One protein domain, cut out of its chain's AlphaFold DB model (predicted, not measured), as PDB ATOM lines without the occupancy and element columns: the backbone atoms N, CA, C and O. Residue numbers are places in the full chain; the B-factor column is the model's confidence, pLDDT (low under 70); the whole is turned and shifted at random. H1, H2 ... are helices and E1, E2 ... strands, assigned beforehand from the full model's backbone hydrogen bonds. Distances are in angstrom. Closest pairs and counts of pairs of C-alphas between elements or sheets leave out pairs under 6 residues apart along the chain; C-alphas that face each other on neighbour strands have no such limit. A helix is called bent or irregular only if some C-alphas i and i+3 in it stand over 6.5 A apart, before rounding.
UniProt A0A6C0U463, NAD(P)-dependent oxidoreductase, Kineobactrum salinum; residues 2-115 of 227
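Overview. This is residues 2 to 115 of the 227 residues of the protein "NAD(P)-dependent oxidoreductase" of Kineobactrum salinum (UniProt A0A6C0U463). A twisted five-stranded sheet lies in the middle of three layers, with H2 and H3 packed over one face and H5 over the other. The small helices H1 and H4 lie far out: H1 beyond the edge strand E1, H4 where it only grazes the sheet near E4 and E5. The 114 printed residues have five named helices and five named strands, in the order H1 E1 H2 E2 H3 E3 H4 E4 H5 E5; the sheet runs E1 E2 E3 E4 E5, mixed, and the class is mixed, helices and strands. The whole is compact and rounded, with a radius of gyration of the C-alphas of 13.0 A and spans of 35 by 27 by 27 A.

Arrangement. H1, residues 2 to 6, is not on the sheet; its closest C-alpha to E1, residues 10 to 13, is Gly 5, 7.5 A from that of Val 11. H2, residues 18 to 25, is on the sheet. E2, residues 41 to 44, is parallel to E1, with N 13 and O 43 at 2.8 A. H3, residues 50 to 61, touches H2 with residues 52 to 56 alone, at a shallow tilt of 14 degrees, the same way; the closest C-alphas are those of Asp 18 and Cys 52, 6.3 A apart. E3, residues 66 to 69, is parallel to E2, with N 44 and O 68 at 2.8 A. H3 lies over E3 at a height over the sheet of 8.9 A. H4 is residues 75 to 80. E4, residues 84 to 90, is antiparallel to E3, with N 89 and O 69 at 2.8 A. H5, residues 92 to 102, is on the opposite face from H3; its closest C-alpha to E3 is Val 94, 5.7 A from that of Gly 66. E5, residues 106 to 113, is parallel to E4, with N 112 and O 88 at 2.7 A. E1, H2, E2; E2, H3, E3; and E4, H5, E5 are strand-helix-strand units, two parallel neighbour strands with a helix between, each with a right-handed crossover. Every O i to N i+4 pair is within hydrogen-bond range in H1, H2, H3 and H4; in H5 it is 5 of 7.

Along the chain. H1 begins at C-alpha 2, (-46.724, -14.783, 4.991). H3 is 16.3 A long, E4 18.7 A and E5 18.2 A. H5, 14.1 A long, is irregular: C-alphas 97 and 100 are 7.1 A apart. E5 ends at C-alpha 113, (-38.529, 13.295, 5.731).

Size, cuts and confidence. The C-alphas farthest apart, those of Ser 62 and Arg 77, are 36.9 A apart. The printed part has no cut. The link from H2 to E2, 15 residues, is long; the others are tight. The mean pLDDT of the printed part is 97.4, and no printed residue is under 70.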
ATOM      1  N   LYS A   2     -47.718 -14.462   6.026       91.88
ATOM      2  CA  LYS A   2     -46.724 -14.783   4.991       91.88
ATOM      3  C   LYS A   2     -47.255 -14.939   3.549       91.88
ATOM      4  O   LYS A   2     -46.724 -14.292   2.659       91.88
ATOM      5  N   ALA A   3     -48.322 -15.712   3.322       95.12
ATOM      6  CA  ALA A   3     -48.882 -15.923   1.974       95.12
ATOM      7  C   ALA A   3     -49.380 -14.627   1.292       95.12
ATOM      8  O   ALA A   3     -49.323 -14.501   0.072       95.12
ATOM      9  N   LEU A   4     -49.834 -13.638   2.077       96.06
ATOM     10  CA  LEU A   4     -50.163 -12.308   1.554       96.06
ATOM     11  C   LEU A   4     -48.899 -11.600   1.050       96.06
ATOM     12  O   LEU A   4     -48.905 -11.046  -0.043       96.06
ATOM     13  N   GLY A   5     -47.805 -11.668   1.813       97.00
ATOM     14  CA  GLY A   5     -46.512 -11.123   1.394       97.00
ATOM     15  C   GLY A   5     -45.973 -11.781   0.119       97.00
ATOM     16  O   GLY A   5     -45.483 -11.084  -0.756       97.00
ATOM     17  N   GLU A   6     -46.131 -13.100  -0.024       97.56
ATOM     18  CA  GLU A   6     -45.681 -13.860  -1.209       97.56
ATOM     19  C   GLU A   6     -46.389 -13.439  -2.511       97.56
ATOM     20  O   GLU A   6     -45.889 -13.714  -3.598       97.56
ATOM     21  N   SER A   7     -47.543 -12.774  -2.410       97.31
ATOM     22  CA  SER A   7     -48.362 -12.333  -3.545       97.31
ATOM     23  C   SER A   7     -48.432 -10.811  -3.705       97.31
ATOM     24  O   SER A   7     -49.220 -10.328  -4.517       97.31
ATOM     25  N   SER A   8     -47.633 -10.053  -2.945       98.06
ATOM     26  CA  SER A   8     -47.728  -8.591  -2.884       98.06
ATOM     27  C   SER A   8     -46.375  -7.907  -3.073       98.06
ATOM     28  O   SER A   8     -45.452  -8.110  -2.287       98.06
ATOM     29  N   ASP A   9     -46.303  -6.999  -4.046       97.88
ATOM     30  CA  ASP A   9     -45.173  -6.068  -4.198       97.88
ATOM     31  C   ASP A   9     -45.302  -4.852  -3.263       97.88
ATOM     32  O   ASP A   9     -44.311  -4.228  -2.884       97.88
ATOM     33  N   PHE A  10     -46.534  -4.529  -2.860       98.50
ATOM     34  CA  PHE A  10     -46.866  -3.442  -1.946       98.50
ATOM     35  C   PHE A  10     -47.882  -3.917  -0.903       98.50
ATOM     36  O   PHE A  10     -48.895  -4.520  -1.256       98.50
ATOM     37  N   VAL A  11     -47.653  -3.608   0.375       98.56
ATOM     38  CA  VAL A  11     -48.584  -3.917   1.471       98.56
ATOM     39  C   VAL A  11     -48.846  -2.667   2.309       98.56
ATOM     40  O   VAL A  11     -47.958  -2.167   2.997       98.56
ATOM     41  N   GLY A  12     -50.089  -2.181   2.292       98.25
ATOM     42  CA  GLY A  12     -50.565  -1.127   3.191       98.25
ATOM     43  C   GLY A  12     -51.160  -1.713   4.474       98.25
ATOM     44  O   GLY A  12     -51.992  -2.617   4.416       98.25
ATOM     45  N   ILE A  13     -50.761  -1.196   5.636       98.12
ATOM     46  CA  ILE A  13     -51.186  -1.700   6.950       98.12
ATOM     47  C   ILE A  13     -51.927  -0.601   7.706       98.12
ATOM     48  O   ILE A  13     -51.355   0.440   8.015       98.12
ATOM     49  N   CYS A  14     -53.199  -0.847   8.026       97.19
ATOM     50  CA  CYS A  14     -54.067   0.086   8.746       97.19
ATOM     51  C   CYS A  14     -54.759  -0.635   9.913       97.19
ATOM     52  O   CYS A  14     -55.898  -1.084   9.806       97.19
ATOM     53  N   VAL A  15     -54.034  -0.764  11.020       97.06
ATOM     54  CA  VAL A  15     -54.460  -1.408  12.276       97.06
ATOM     55  C   VAL A  15     -54.329  -0.420  13.443       97.06
ATOM     56  O   VAL A  15     -54.016   0.751  13.238       97.06
ATOM     57  N   PHE A  16     -54.634  -0.844  14.669       94.62
ATOM     58  CA  PHE A  16     -54.890   0.096  15.760       94.62
ATOM     59  C   PHE A  16     -53.625   0.659  16.433       94.62
ATOM     60  O   PHE A  16     -53.529   1.877  16.617       94.62
ATOM     61  N   ALA A  17     -52.672  -0.192  16.811       95.25
ATOM     62  CA  ALA A  17     -51.500   0.191  17.597       95.25
ATOM     63  C   ALA A  17     -50.223  -0.554  17.176       95.25
ATOM     64  O   ALA A  17     -50.253  -1.474  16.362       95.25
ATOM     65  N   ASP A  18     -49.097  -0.161  17.773       97.38
ATOM     66  CA  ASP A  18     -47.757  -0.711  17.547       97.38
ATOM     67  C   ASP A  18     -47.734  -2.243  17.559       97.38
ATOM     68  O   ASP A  18     -47.260  -2.857  16.609       97.38
ATOM     69  N   LYS A  19     -48.330  -2.863  18.589       97.19
ATOM     70  CA  LYS A  19     -48.396  -4.326  18.715       97.19
ATOM     71  C   LYS A  19     -49.097  -4.979  17.520       97.19
ATOM     72  O   LYS A  19     -48.661  -6.027  17.060       97.19
ATOM     73  N   ASP A  20     -50.172  -4.369  17.027       97.88
ATOM     74  CA  ASP A  20     -50.926  -4.909  15.895       97.88
ATOM     75  C   ASP A  20     -50.107  -4.787  14.602       97.88
ATOM     76  O   ASP A  20     -50.118  -5.684  13.762       97.88
ATOM     77  N   VAL A  21     -49.366  -3.683  14.442       98.31
ATOM     78  CA  VAL A  21     -48.448  -3.500  13.310       98.31
ATOM     79  C   VAL A  21     -47.317  -4.527  13.364       98.31
ATOM     80  O   VAL A  21     -47.022  -5.153  12.347       98.31
ATOM     81  N   ASP A  22     -46.730  -4.751  14.539       97.38
ATOM     82  CA  ASP A  22     -45.704  -5.773  14.756       97.38
ATOM     83  C   ASP A  22     -46.204  -7.177  14.430       97.38
ATOM     84  O   ASP A  22     -45.525  -7.929  13.734       97.38
ATOM     85  N   GLU A  23     -47.403  -7.531  14.889       97.81
ATOM     86  CA  GLU A  23     -48.003  -8.835  14.614       97.81
ATOM     87  C   GLU A  23     -48.229  -9.052  13.109       97.81
ATOM     88  O   GLU A  23     -47.995 -10.147  12.587       97.81
ATOM     89  N   VAL A  24     -48.645  -8.009  12.384       98.25
ATOM     90  CA  VAL A  24     -48.866  -8.089  10.935       98.25
ATOM     91  C   VAL A  24     -47.546  -8.154  10.165       98.25
ATOM     92  O   VAL A  24     -47.434  -8.974   9.248       98.25
ATOM     93  N   ILE A  25     -46.564  -7.309  10.497       98.12
ATOM     94  CA  ILE A  25     -45.293  -7.206   9.763       98.12
ATOM     95  C   ILE A  25     -44.352  -8.348  10.121       98.12
ATOM     96  O   ILE A  25     -43.945  -9.087   9.223       98.12
ATOM     97  N   ASP A  26     -44.021  -8.488  11.402       96.94
ATOM     98  CA  ASP A  26     -43.068  -9.471  11.908       96.94
ATOM     99  C   ASP A  26     -43.788 -10.771  12.294       96.94
ATOM    100  O   ASP A  26     -43.568 -11.823  11.685       96.94
ATOM    101  N   GLY A  27     -44.713 -10.694  13.255       95.00
ATOM    102  CA  GLY A  27     -45.506 -11.836  13.716       95.00
ATOM    103  C   GLY A  27     -44.655 -13.046  14.112       95.00
ATOM    104  O   GLY A  27     -44.967 -14.166  13.700       95.00
ATOM    105  N   ASP A  28     -43.550 -12.814  14.823       93.50
ATOM    106  CA  ASP A  28     -42.558 -13.824  15.216       93.50
ATOM    107  C   ASP A  28     -42.072 -14.675  14.027       93.50
ATOM    108  O   ASP A  28     -42.081 -15.913  14.068       93.50
ATOM    109  N   GLY A  29     -41.704 -14.036  12.910       93.88
ATOM    110  CA  GLY A  29     -41.274 -14.754  11.705       93.88
ATOM    111  C   GLY A  29     -42.393 -15.184  10.744       93.88
ATOM    112  O   GLY A  29     -42.114 -15.845   9.738       93.88
ATOM    113  N   LYS A  30     -43.664 -14.870  11.035       95.25
ATOM    114  CA  LYS A  30     -44.849 -15.347  10.274       95.25
ATOM    115  C   LYS A  30     -45.672 -14.222   9.627       95.25
ATOM    116  O   LYS A  30     -46.690 -14.489   8.955       95.25
ATOM    117  N   GLY A  31     -45.255 -12.982   9.845       97.62
ATOM    118  CA  GLY A  31     -45.840 -11.763   9.311       97.62
ATOM    119  C   GLY A  31     -45.650 -11.607   7.800       97.62
ATOM    120  O   GLY A  31     -45.052 -12.463   7.136       97.62
ATOM    121  N   VAL A  32     -46.208 -10.534   7.232       98.19
ATOM    122  CA  VAL A  32     -46.134 -10.250   5.785       98.19
ATOM    123  C   VAL A  32     -44.689 -10.120   5.308       98.19
ATOM    124  O   VAL A  32     -44.360 -10.589   4.221       98.19
ATOM    125  N   LEU A  33     -43.806  -9.581   6.152       98.06
ATOM    126  CA  LEU A  33     -42.418  -9.295   5.805       98.06
ATOM    127  C   LEU A  33     -41.634 -10.544   5.373       98.06
ATOM    128  O   LEU A  33     -40.724 -10.477   4.545       98.06
ATOM    129  N   TYR A  34     -41.982 -11.703   5.931       97.75
ATOM    130  CA  TYR A  34     -41.289 -12.963   5.661       97.75
ATOM    131  C   TYR A  34     -41.752 -13.656   4.378       97.75
ATOM    132  O   TYR A  34     -41.141 -14.650   3.981       97.75
ATOM    133  N   GLY A  35     -42.818 -13.156   3.749       97.31
ATOM    134  CA  GLY A  35     -43.301 -13.625   2.453       97.31
ATOM    135  C   GLY A  35     -42.889 -12.741   1.280       97.31
ATOM    136  O   GLY A  35     -42.788 -13.237   0.165       97.31
ATOM    137  N   MET A  36     -42.634 -11.452   1.521       98.44
ATOM    138  CA  MET A  36     -42.344 -10.488   0.457       98.44
ATOM    139  C   MET A  36     -40.989 -10.729  -0.217       98.44
ATOM    140  O   MET A  36     -40.000 -11.085   0.432       98.44
ATOM    141  N   ALA A  37     -40.944 -10.491  -1.529       98.06
ATOM    142  CA  ALA A  37     -39.719 -10.518  -2.321       98.06
ATOM    143  C   ALA A  37     -38.912  -9.212  -2.156       98.06
ATOM    144  O   ALA A  37     -39.517  -8.143  -2.019       98.06
ATOM    145  N   PRO A  38     -37.562  -9.257  -2.204       98.19
ATOM    146  CA  PRO A  38     -36.733  -8.053  -2.178       98.19
ATOM    147  C   PRO A  38     -37.167  -7.027  -3.229       98.19
ATOM    148  O   PRO A  38     -37.446  -7.375  -4.374       98.19
ATOM    149  N   GLY A  39     -37.196  -5.755  -2.841       98.00
ATOM    150  CA  GLY A  39     -37.710  -4.650  -3.647       98.00
ATOM    151  C   GLY A  39     -39.166  -4.280  -3.359       98.00
ATOM    152  O   GLY A  39     -39.574  -3.195  -3.777       98.00
ATOM    153  N   GLY A  40     -39.911  -5.122  -2.630       98.50
ATOM    154  CA  GLY A  40     -41.266  -4.813  -2.176       98.50
ATOM    155  C   GLY A  40     -41.322  -3.672  -1.152       98.50
ATOM    156  O   GLY A  40     -40.303  -3.293  -0.565       98.50
ATOM    157  N   VAL A  41     -42.518  -3.124  -0.933       98.81
ATOM    158  CA  VAL A  41     -42.751  -1.958  -0.064       98.81
ATOM    159  C   VAL A  41     -43.861  -2.222   0.949       98.81
ATOM    160  O   VAL A  41     -44.945  -2.682   0.597       98.81
ATOM    161  N   ILE A  42     -43.618  -1.882   2.211       98.88
ATOM    162  CA  ILE A  42     -44.631  -1.870   3.267       98.88
ATOM    163  C   ILE A  42     -44.905  -0.416   3.664       98.88
ATOM    164  O   ILE A  42     -43.979   0.324   3.995       98.88
ATOM    165  N   ALA A  43     -46.175  -0.011   3.671       98.81
ATOM    166  CA  ALA A  43     -46.614   1.303   4.131       98.81
ATOM    167  C   ALA A  43     -47.471   1.176   5.397       98.81
ATOM    168  O   ALA A  43     -48.528   0.542   5.393       98.81
ATOM    169  N   ILE A  44     -47.039   1.805   6.487       98.81
ATOM    170  CA  ILE A  44     -47.774   1.825   7.753       98.81
ATOM    171  C   ILE A  44     -48.708   3.039   7.761       98.81
ATOM    172  O   ILE A  44     -48.270   4.165   7.980       98.81
ATOM    173  N   HIS A  45     -50.001   2.815   7.542       98.69
ATOM    174  CA  HIS A  45     -51.048   3.841   7.625       98.69
ATOM    175  C   HIS A  45     -51.571   4.064   9.050       98.69
ATOM    176  O   HIS A  45     -52.230   5.073   9.320       98.69
ATOM    177  N   SER A  46     -51.283   3.133   9.959       98.12
ATOM    178  CA  SER A  46     -51.562   3.263  11.388       98.12
ATOM    179  C   SER A  46     -50.807   4.449  12.002       98.12
ATOM    180  O   SER A  46     -49.650   4.709  11.664       98.12
ATOM    181  N   THR A  47     -51.425   5.131  12.968       97.62
ATOM    182  CA  THR A  47     -50.696   6.052  13.855       97.62
ATOM    183  C   THR A  47     -50.008   5.233  14.954       97.62
ATOM    184  O   THR A  47     -50.710   4.641  15.779       97.62
ATOM    185  N   ILE A  48     -48.676   5.193  14.976       97.62
ATOM    186  CA  ILE A  48     -47.854   4.373  15.890       97.62
ATOM    187  C   ILE A  48     -46.632   5.149  16.403       97.62
ATOM    188  O   ILE A  48     -46.398   6.282  15.979       97.62
ATOM    189  N   SER A  49     -45.858   4.569  17.326       97.19
ATOM    190  CA  SER A  49     -44.622   5.204  17.810       97.19
ATOM    191  C   SER A  49     -43.525   5.274  16.741       97.19
ATOM    192  O   SER A  49     -43.414   4.421  15.855       97.19
ATOM    193  N   ILE A  50     -42.669   6.295  16.860       96.56
ATOM    194  CA  ILE A  50     -41.479   6.461  16.011       96.56
ATOM    195  C   ILE A  50     -40.507   5.291  16.215       96.56
ATOM    196  O   ILE A  50     -39.927   4.801  15.247       96.56
ATOM    197  N   ASP A  51     -40.368   4.812  17.451       96.12
ATOM    198  CA  ASP A  51     -39.472   3.706  17.797       96.12
ATOM    199  C   ASP A  51     -39.922   2.392  17.141       96.12
ATOM    200  O   ASP A  51     -39.091   1.634  16.630       96.12
ATOM    201  N   CYS A  52     -41.237   2.141  17.083       97.44
ATOM    202  CA  CYS A  52     -41.803   1.022  16.332       97.44
ATOM    203  C   CYS A  52     -41.459   1.137  14.838       97.44
ATOM    204  O   CYS A  52     -40.914   0.189  14.268       97.44
ATOM    205  N   CYS A  53     -41.669   2.308  14.218       98.19
ATOM    206  CA  CYS A  53     -41.291   2.540  12.819       98.19
ATOM    207  C   CYS A  53     -39.794   2.288  12.563       98.19
ATOM    208  O   CYS A  53     -39.454   1.574  11.626       98.19
ATOM    209  N   ALA A  54     -38.904   2.826  13.401       97.81
ATOM    210  CA  ALA A  54     -37.454   2.701  13.228       97.81
ATOM    211  C   ALA A  54     -36.961   1.248  13.369       97.81
ATOM    212  O   ALA A  54     -36.121   0.777  12.590       97.81
ATOM    213  N   ARG A  55     -37.503   0.499  14.339       97.94
ATOM    214  CA  ARG A  55     -37.194  -0.929  14.495       97.94
ATOM    215  C   ARG A  55     -37.666  -1.733  13.286       97.94
ATOM    216  O   ARG A  55     -36.910  -2.557  12.769       97.94
ATOM    217  N   LEU A  56     -38.898  -1.498  12.838       98.44
ATOM    218  CA  LEU A  56     -39.469  -2.194  11.686       98.44
ATOM    219  C   LEU A  56     -38.733  -1.845  10.390       98.44
ATOM    220  O   LEU A  56     -38.562  -2.724   9.550       98.44
ATOM    221  N   GLU A  57     -38.251  -0.608  10.236       98.56
ATOM    222  CA  GLU A  57     -37.451  -0.196   9.077       98.56
ATOM    223  C   GLU A  57     -36.152  -0.999   9.028       98.56
ATOM    224  O   GLU A  57     -35.816  -1.579   7.997       98.56
ATOM    225  N   SER A  58     -35.460  -1.105  10.164       98.19
ATOM    226  CA  SER A  58     -34.227  -1.889  10.278       98.19
ATOM    227  C   SER A  58     -34.457  -3.359   9.906       98.19
ATOM    228  O   SER A  58     -33.677  -3.952   9.154       98.19
ATOM    229  N   LEU A  59     -35.559  -3.942  10.389       97.88
ATOM    230  CA  LEU A  59     -35.938  -5.319  10.079       97.88
ATOM    231  C   LEU A  59     -36.274  -5.494   8.589       97.88
ATOM    232  O   LEU A  59     -35.756  -6.413   7.952       97.88
ATOM    233  N   ALA A  60     -37.082  -4.601   8.014       98.38
ATOM    234  CA  ALA A  60     -37.459  -4.630   6.604       98.38
ATOM    235  C   ALA A  60     -36.240  -4.483   5.680       98.38
ATOM    236  O   ALA A  60     -36.044  -5.286   4.759       98.38
ATOM    237  N   LYS A  61     -35.347  -3.539   5.998       97.81
ATOM    238  CA  LYS A  61     -34.118  -3.270   5.245       97.81
ATOM    239  C   LYS A  61     -33.177  -4.470   5.212       97.81
ATOM    240  O   LYS A  61     -32.611  -4.761   4.161       97.81
ATOM    241  N   SER A  62     -33.077  -5.232   6.306       97.56
ATOM    242  CA  SER A  62     -32.280  -6.474   6.351       97.56
ATOM    243  C   SER A  62     -32.736  -7.545   5.346       97.56
ATOM    244  O   SER A  62     -31.981  -8.462   5.025       97.56
ATOM    245  N   ARG A  63     -33.962  -7.415   4.824       97.50
ATOM    246  CA  ARG A  63     -34.570  -8.312   3.830       97.50
ATOM    247  C   ARG A  63     -34.727  -7.664   2.453       97.50
ATOM    248  O   ARG A  63     -35.328  -8.263   1.566       97.50
ATOM    249  N   GLY A  64     -34.194  -6.457   2.264       98.25
ATOM    250  CA  GLY A  64     -34.335  -5.698   1.023       98.25
ATOM    251  C   GLY A  64     -35.758  -5.191   0.773       98.25
ATOM    252  O   GLY A  64     -36.117  -4.977  -0.380       98.25
ATOM    253  N   ILE A  65     -36.569  -5.032   1.822       98.75
ATOM    254  CA  ILE A  65     -37.932  -4.491   1.749       98.75
ATOM    255  C   ILE A  65     -37.903  -3.026   2.186       98.75
ATOM    256  O   ILE A  65     -37.306  -2.696   3.211       98.75
ATOM    257  N   GLY A  66     -38.541  -2.151   1.412       98.69
ATOM    258  CA  GLY A  66     -38.719  -0.749   1.779       98.69
ATOM    259  C   GLY A  66     -39.836  -0.589   2.808       98.69
ATOM    260  O   GLY A  66     -40.886  -1.219   2.681       98.69
ATOM    261  N   LEU A  67     -39.632   0.269   3.808       98.88
ATOM    262  CA  LEU A  67     -40.662   0.637   4.778       98.88
ATOM    263  C   LEU A  67     -40.942   2.137   4.697       98.88
ATOM    264  O   LEU A  67     -40.014   2.939   4.638       98.88
ATOM    265  N   LEU A  68     -42.221   2.499   4.736       98.94
ATOM    266  CA  LEU A  68     -42.691   3.870   4.889       98.94
ATOM    267  C   LEU A  68     -43.628   3.946   6.094       98.94
ATOM    268  O   LEU A  68     -44.574   3.160   6.186       98.94
ATOM    269  N   ASP A  69     -43.441   4.916   6.984       98.81
ATOM    270  CA  ASP A  69     -44.532   5.353   7.853       98.81
ATOM    271  C   ASP A  69     -45.371   6.364   7.076       98.81
ATOM    272  O   ASP A  69     -44.915   7.452   6.755       98.81
ATOM    273  N   ALA A  70     -46.592   5.987   6.712       98.69
ATOM    274  CA  ALA A  70     -47.469   6.766   5.848       98.69
ATOM    275  C   ALA A  70     -48.857   6.969   6.480       98.69
ATOM    276  O   ALA A  70     -49.863   6.627   5.847       98.69
ATOM    277  N   PRO A  71     -48.965   7.469   7.728       98.50
ATOM    278  CA  PRO A  71     -50.257   7.697   8.355       98.50
ATOM    279  C   PRO A  71     -51.176   8.570   7.497       98.50
ATOM    280  O   PRO A  71     -50.732   9.397   6.696       98.50
ATOM    281  N   VAL A  72     -52.484   8.393   7.689       98.06
ATOM    282  CA  VAL A  72     -53.509   9.038   6.857       98.06
ATOM    283  C   VAL A  72     -54.426   9.974   7.645       98.06
ATOM    284  O   VAL A  72     -54.640   9.833   8.854       98.06
ATOM    285  N   SER A  73     -54.999  10.961   6.961       96.31
ATOM    286  CA  SER A  73     -56.030  11.865   7.478       96.31
ATOM    287  C   SER A  73     -57.125  12.096   6.433       96.31
ATOM    288  O   SER A  73     -56.858  12.072   5.236       96.31
ATOM    289  N   GLY A  74     -58.367  12.311   6.877       91.44
ATOM    290  CA  GLY A  74     -59.549  12.452   6.004       91.44
ATOM    291  C   GLY A  74     -60.731  11.544   6.367       91.44
ATOM    292  O   GLY A  74     -61.815  11.695   5.804       91.44
ATOM    293  N   ALA A  75     -60.545  10.651   7.347       87.69
ATOM    294  CA  ALA A  75     -61.547   9.695   7.831       87.69
ATOM    295  C   ALA A  75     -62.138   8.814   6.709       87.69
ATOM    296  O   ALA A  75     -61.643   8.782   5.581       87.69
ATOM    297  N   ARG A  76     -63.219   8.089   7.020       90.00
ATOM    298  CA  ARG A  76     -63.907   7.199   6.073       90.00
ATOM    299  C   ARG A  76     -64.306   7.910   4.777       90.00
ATOM    300  O   ARG A  76     -64.064   7.385   3.698       90.00
ATOM    301  N   ARG A  77     -64.849   9.127   4.886       90.06
ATOM    302  CA  ARG A  77     -65.273   9.926   3.727       90.06
ATOM    303  C   ARG A  77     -64.112  10.215   2.774       90.06
ATOM    304  O   ARG A  77     -64.302  10.153   1.566       90.06
ATOM    305  N   GLY A  78     -62.931  10.536   3.305       94.19
ATOM    306  CA  GLY A  78     -61.740  10.764   2.492       94.19
ATOM    307  C   GLY A  78     -61.244   9.487   1.818       94.19
ATOM    308  O   GLY A  78     -60.861   9.541   0.657       94.19
ATOM    309  N   ALA A  79     -61.307   8.344   2.506       94.00
ATOM    310  CA  ALA A  79     -60.926   7.054   1.935       94.00
ATOM    311  C   ALA A  79     -61.850   6.643   0.777       94.00
ATOM    312  O   ALA A  79     -61.372   6.329  -0.308       94.00
ATOM    313  N   GLU A  80     -63.171   6.716   0.976       95.44
ATOM    314  CA  GLU A  80     -64.169   6.382  -0.053       95.44
ATOM    315  C   GLU A  80     -64.092   7.314  -1.273       95.44
ATOM    316  O   GLU A  80     -64.364   6.893  -2.394       95.44
ATOM    317  N   ALA A  81     -63.714   8.578  -1.066       96.81
ATOM    318  CA  ALA A  81     -63.604   9.571  -2.131       96.81
ATOM    319  C   ALA A  81     -62.219   9.620  -2.805       96.81
ATOM    320  O   ALA A  81     -62.033  10.421  -3.723       96.81
ATOM    321  N   GLY A  82     -61.243   8.832  -2.339       97.38
ATOM    322  CA  GLY A  82     -59.860   8.894  -2.821       97.38
ATOM    323  C   GLY A  82     -59.194  10.248  -2.559       97.38
ATOM    324  O   GLY A  82     -58.505  10.801  -3.411       97.38
ATOM    325  N   THR A  83     -59.467  10.851  -1.401       97.88
ATOM    326  CA  THR A  83     -58.990  12.193  -1.039       97.88
ATOM    327  C   THR A  83     -58.238  12.226   0.281       97.88
ATOM    328  O   THR A  83     -58.237  13.260   0.955       97.88
ATOM    329  N   LEU A  84     -57.647  11.107   0.703       98.25
ATOM    330  CA  LEU A  84     -56.858  11.088   1.930       98.25
ATOM    331  C   LEU A  84     -55.644  12.019   1.813       98.25
ATOM    332  O   LEU A  84     -55.057  12.198   0.746       98.25
ATOM    333  N   CYS A  85     -55.278  12.616   2.939       98.38
ATOM    334  CA  CYS A  85     -53.967  13.212   3.135       98.38
ATOM    335  C   CYS A  85     -53.048  12.130   3.704       98.38
ATOM    336  O   CYS A  85     -53.346  11.579   4.765       98.38
ATOM    337  N   ILE A  86     -51.977  11.808   2.987       98.75
ATOM    338  CA  ILE A  86     -50.995  10.779   3.314       98.75
ATOM    339  C   ILE A  86     -49.690  11.502   3.646       98.75
ATOM    340  O   ILE A  86     -49.120  12.197   2.806       98.75
ATOM    341  N   MET A  87     -49.256  11.376   4.898       98.50
ATOM    342  CA  MET A  87     -48.051  12.027   5.412       98.50
ATOM    343  C   MET A  87     -46.979  10.960   5.554       98.50
ATOM    344  O   MET A  87     -47.134  10.074   6.388       98.50
ATOM    345  N   THR A  88     -45.925  11.014   4.746       98.81
ATOM    346  CA  THR A  88     -44.972   9.910   4.619       98.81
ATOM    347  C   THR A  88     -43.595  10.249   5.185       98.81
ATOM    348  O   THR A  88     -43.042  11.304   4.892       98.81
ATOM    349  N   GLY A  89     -43.024   9.342   5.971       98.81
ATOM    350  CA  GLY A  89     -41.605   9.282   6.302       98.81
ATOM    351  C   GLY A  89     -40.952   8.034   5.699       98.81
ATOM    352  O   GLY A  89     -41.590   6.988   5.563       98.81
ATOM    353  N   GLY A  90     -39.686   8.159   5.299       98.62
ATOM    354  CA  GLY A  90     -38.866   7.058   4.787       98.62
ATOM    355  C   GLY A  90     -37.885   7.486   3.694       98.62
ATOM    356  O   GLY A  90     -37.655   8.674   3.463       98.62
ATOM    357  N   GLU A  91     -37.281   6.505   3.022       98.56
ATOM    358  CA  GLU A  91     -36.368   6.744   1.897       98.56
ATOM    359  C   GLU A  91     -37.131   7.264   0.662       98.56
ATOM    360  O   GLU A  91     -38.221   6.783   0.332       98.56
ATOM    361  N   ARG A  92     -36.549   8.239  -0.050       98.62
ATOM    362  CA  ARG A  92     -37.181   8.889  -1.212       98.62
ATOM    363  C   ARG A  92     -37.497   7.891  -2.320       98.62
ATOM    364  O   ARG A  92     -38.583   7.927  -2.887       98.62
ATOM    365  N   GLU A  93     -36.580   6.977  -2.585       98.31
ATOM    366  CA  GLU A  93     -36.705   5.958  -3.621       98.31
ATOM    367  C   GLU A  93     -37.843   4.975  -3.310       98.31
ATOM    368  O   GLU A  93     -38.512   4.478  -4.215       98.31
ATOM    369  N   VAL A  94     -38.089   4.691  -2.026       98.69
ATOM    370  CA  VAL A  94     -39.208   3.845  -1.584       98.69
ATOM    371  C   VAL A  94     -40.528   4.608  -1.718       98.69
ATOM    372  O   VAL A  94     -41.510   4.048  -2.205       98.69
ATOM    373  N   PHE A  95     -40.546   5.892  -1.352       98.81
ATOM    374  CA  PHE A  95     -41.707   6.766  -1.530       98.81
ATOM    375  C   PHE A  95     -42.120   6.891  -3.001       98.81
ATOM    376  O   PHE A  95     -43.292   6.717  -3.320       98.81
ATOM    377  N   GLU A  96     -41.170   7.123  -3.907       98.44
ATOM    378  CA  GLU A  96     -41.442   7.249  -5.345       98.44
ATOM    379  C   GLU A  96     -42.036   5.964  -5.940       98.44
ATOM    380  O   GLU A  96     -42.934   6.030  -6.777       98.44
ATOM    381  N   LYS A  97     -41.613   4.786  -5.458       98.12
ATOM    382  CA  LYS A  97     -42.231   3.499  -5.827       98.12
ATOM    383  C   LYS A  97     -43.653   3.341  -5.284       98.12
ATOM    384  O   LYS A  97     -44.484   2.719  -5.939       98.12
ATOM    385  N   ALA A  98     -43.928   3.866  -4.091       98.44
ATOM    386  CA  ALA A  98     -45.236   3.786  -3.442       98.44
ATOM    387  C   ALA A  98     -46.247   4.816  -3.973       98.44
ATOM    388  O   ALA A  98     -47.454   4.587  -3.878       98.44
ATOM    389  N   ALA A  99     -45.774   5.934  -4.531       97.75
ATOM    390  CA  ALA A  99     -46.610   7.062  -4.933       97.75
ATOM    391  C   ALA A  99     -47.791   6.680  -5.853       97.75
ATOM    392  O   ALA A  99     -48.911   7.066  -5.518       97.75
ATOM    393  N   PRO A 100     -47.635   5.844  -6.905       97.94
ATOM    394  CA  PRO A 100     -48.769   5.449  -7.749       97.94
ATOM    395  C   PRO A 100     -49.869   4.689  -6.992       97.94
ATOM    396  O   PRO A 100     -51.047   4.779  -7.331       97.94
ATOM    397  N   VAL A 101     -49.499   3.938  -5.949       98.38
ATOM    398  CA  VAL A 101     -50.469   3.248  -5.089       98.38
ATOM    399  C   VAL A 101     -51.177   4.262  -4.196       98.38
ATOM    400  O   VAL A 101     -52.405   4.248  -4.116       98.38
ATOM    401  N   PHE A 102     -50.433   5.184  -3.584       98.56
ATOM    402  CA  PHE A 102     -50.989   6.267  -2.769       98.56
ATOM    403  C   PHE A 102     -51.964   7.156  -3.550       98.56
ATOM    404  O   PHE A 102     -53.014   7.505  -3.019       98.56
ATOM    405  N   GLU A 103     -51.679   7.459  -4.815       98.31
ATOM    406  CA  GLU A 103     -52.544   8.254  -5.702       98.31
ATOM    407  C   GLU A 103     -53.921   7.618  -5.948       98.31
ATOM    408  O   GLU A 103     -54.874   8.321  -6.279       98.31
ATOM    409  N   SER A 104     -54.070   6.305  -5.733       97.44
ATOM    410  CA  SER A 104     -55.364   5.629  -5.892       97.44
ATOM    411  C   SER A 104     -56.366   5.925  -4.765       97.44
ATOM    412  O   SER A 104     -57.570   5.743  -4.957       97.44
ATOM    413  N   TYR A 105     -55.901   6.401  -3.602       97.69
ATOM    414  CA  TYR A 105     -56.754   6.728  -2.447       97.69
ATOM    415  C   TYR A 105     -56.408   8.048  -1.736       97.69
ATOM    416  O   TYR A 105     -57.113   8.468  -0.810       97.69
ATOM    417  N   GLY A 106     -55.339   8.717  -2.157       97.94
ATOM    418  CA  GLY A 106     -54.845   9.971  -1.612       97.94
ATOM    419  C   GLY A 106     -54.938  11.119  -2.612       97.94
ATOM    420  O   GLY A 106     -54.859  10.935  -3.820       97.94
ATOM    421  N   ARG A 107     -55.073  12.337  -2.085       98.00
ATOM    422  CA  ARG A 107     -55.009  13.583  -2.869       98.00
ATOM    423  C   ARG A 107     -53.838  14.467  -2.471       98.00
ATOM    424  O   ARG A 107     -53.270  15.145  -3.317       98.00
ATOM    425  N   THR A 108     -53.506  14.489  -1.187       97.88
ATOM    426  CA  THR A 108     -52.317  15.171  -0.674       97.88
ATOM    427  C   THR A 108     -51.365  14.086  -0.216       97.88
ATOM    428  O   THR A 108     -51.724  13.317   0.671       97.88
ATOM    429  N   ILE A 109     -50.208  13.971  -0.857       98.50
ATOM    430  CA  ILE A 109     -49.267  12.870  -0.649       98.50
ATOM    431  C   ILE A 109     -47.887  13.501  -0.531       98.50
ATOM    432  O   ILE A 109     -47.367  14.023  -1.511       98.50
ATOM    433  N   GLU A 110     -47.322  13.497   0.672       98.44
ATOM    434  CA  GLU A 110     -46.118  14.275   0.974       98.44
ATOM    435  C   GLU A 110     -45.055  13.416   1.653       98.44
ATOM    436  O   GLU A 110     -45.334  12.758   2.656       98.44
ATOM    437  N   LEU A 111     -43.817  13.485   1.156       98.75
ATOM    438  CA  LEU A 111     -42.646  12.936   1.841       98.75
ATOM    439  C   LEU A 111     -42.083  13.990   2.804       98.75
ATOM    440  O   LEU A 111     -41.369  14.908   2.404       98.75
ATOM    441  N   ALA A 112     -42.403  13.844   4.084       98.00
ATOM    442  CA  ALA A 112     -42.051  14.775   5.151       98.00
ATOM    443  C   ALA A 112     -40.605  14.627   5.659       98.00
ATOM    444  O   ALA A 112     -40.107  15.505   6.363       98.00
ATOM    445  N   GLY A 113     -39.922  13.524   5.343       98.50
ATOM    446  CA  GLY A 113     -38.529  13.295   5.731       98.50
ATOM    447  C   GLY A 113     -38.202  11.813   5.935       98.50
ATOM    448  O   GLY A 113     -38.859  10.974   5.320       98.50
ATOM    449  N   PRO A 114     -37.198  11.479   6.772       98.50
ATOM    450  CA  PRO A 114     -36.846  10.089   7.069       98.50
ATOM    451  C   PRO A 114     -37.957   9.373   7.853       98.50
ATOM    452  O   PRO A 114     -38.966   9.983   8.220       98.50
ATOM    453  N   ILE A 115     -37.764   8.079   8.123       98.56
ATOM    454  CA  ILE A 115     -38.715   7.280   8.900       98.56
ATOM    455  C   ILE A 115     -39.094   7.975  10.222       98.56
ATOM    456  O   ILE A 115     -38.264   8.575  10.911       98.56
TER     457      ILE A 115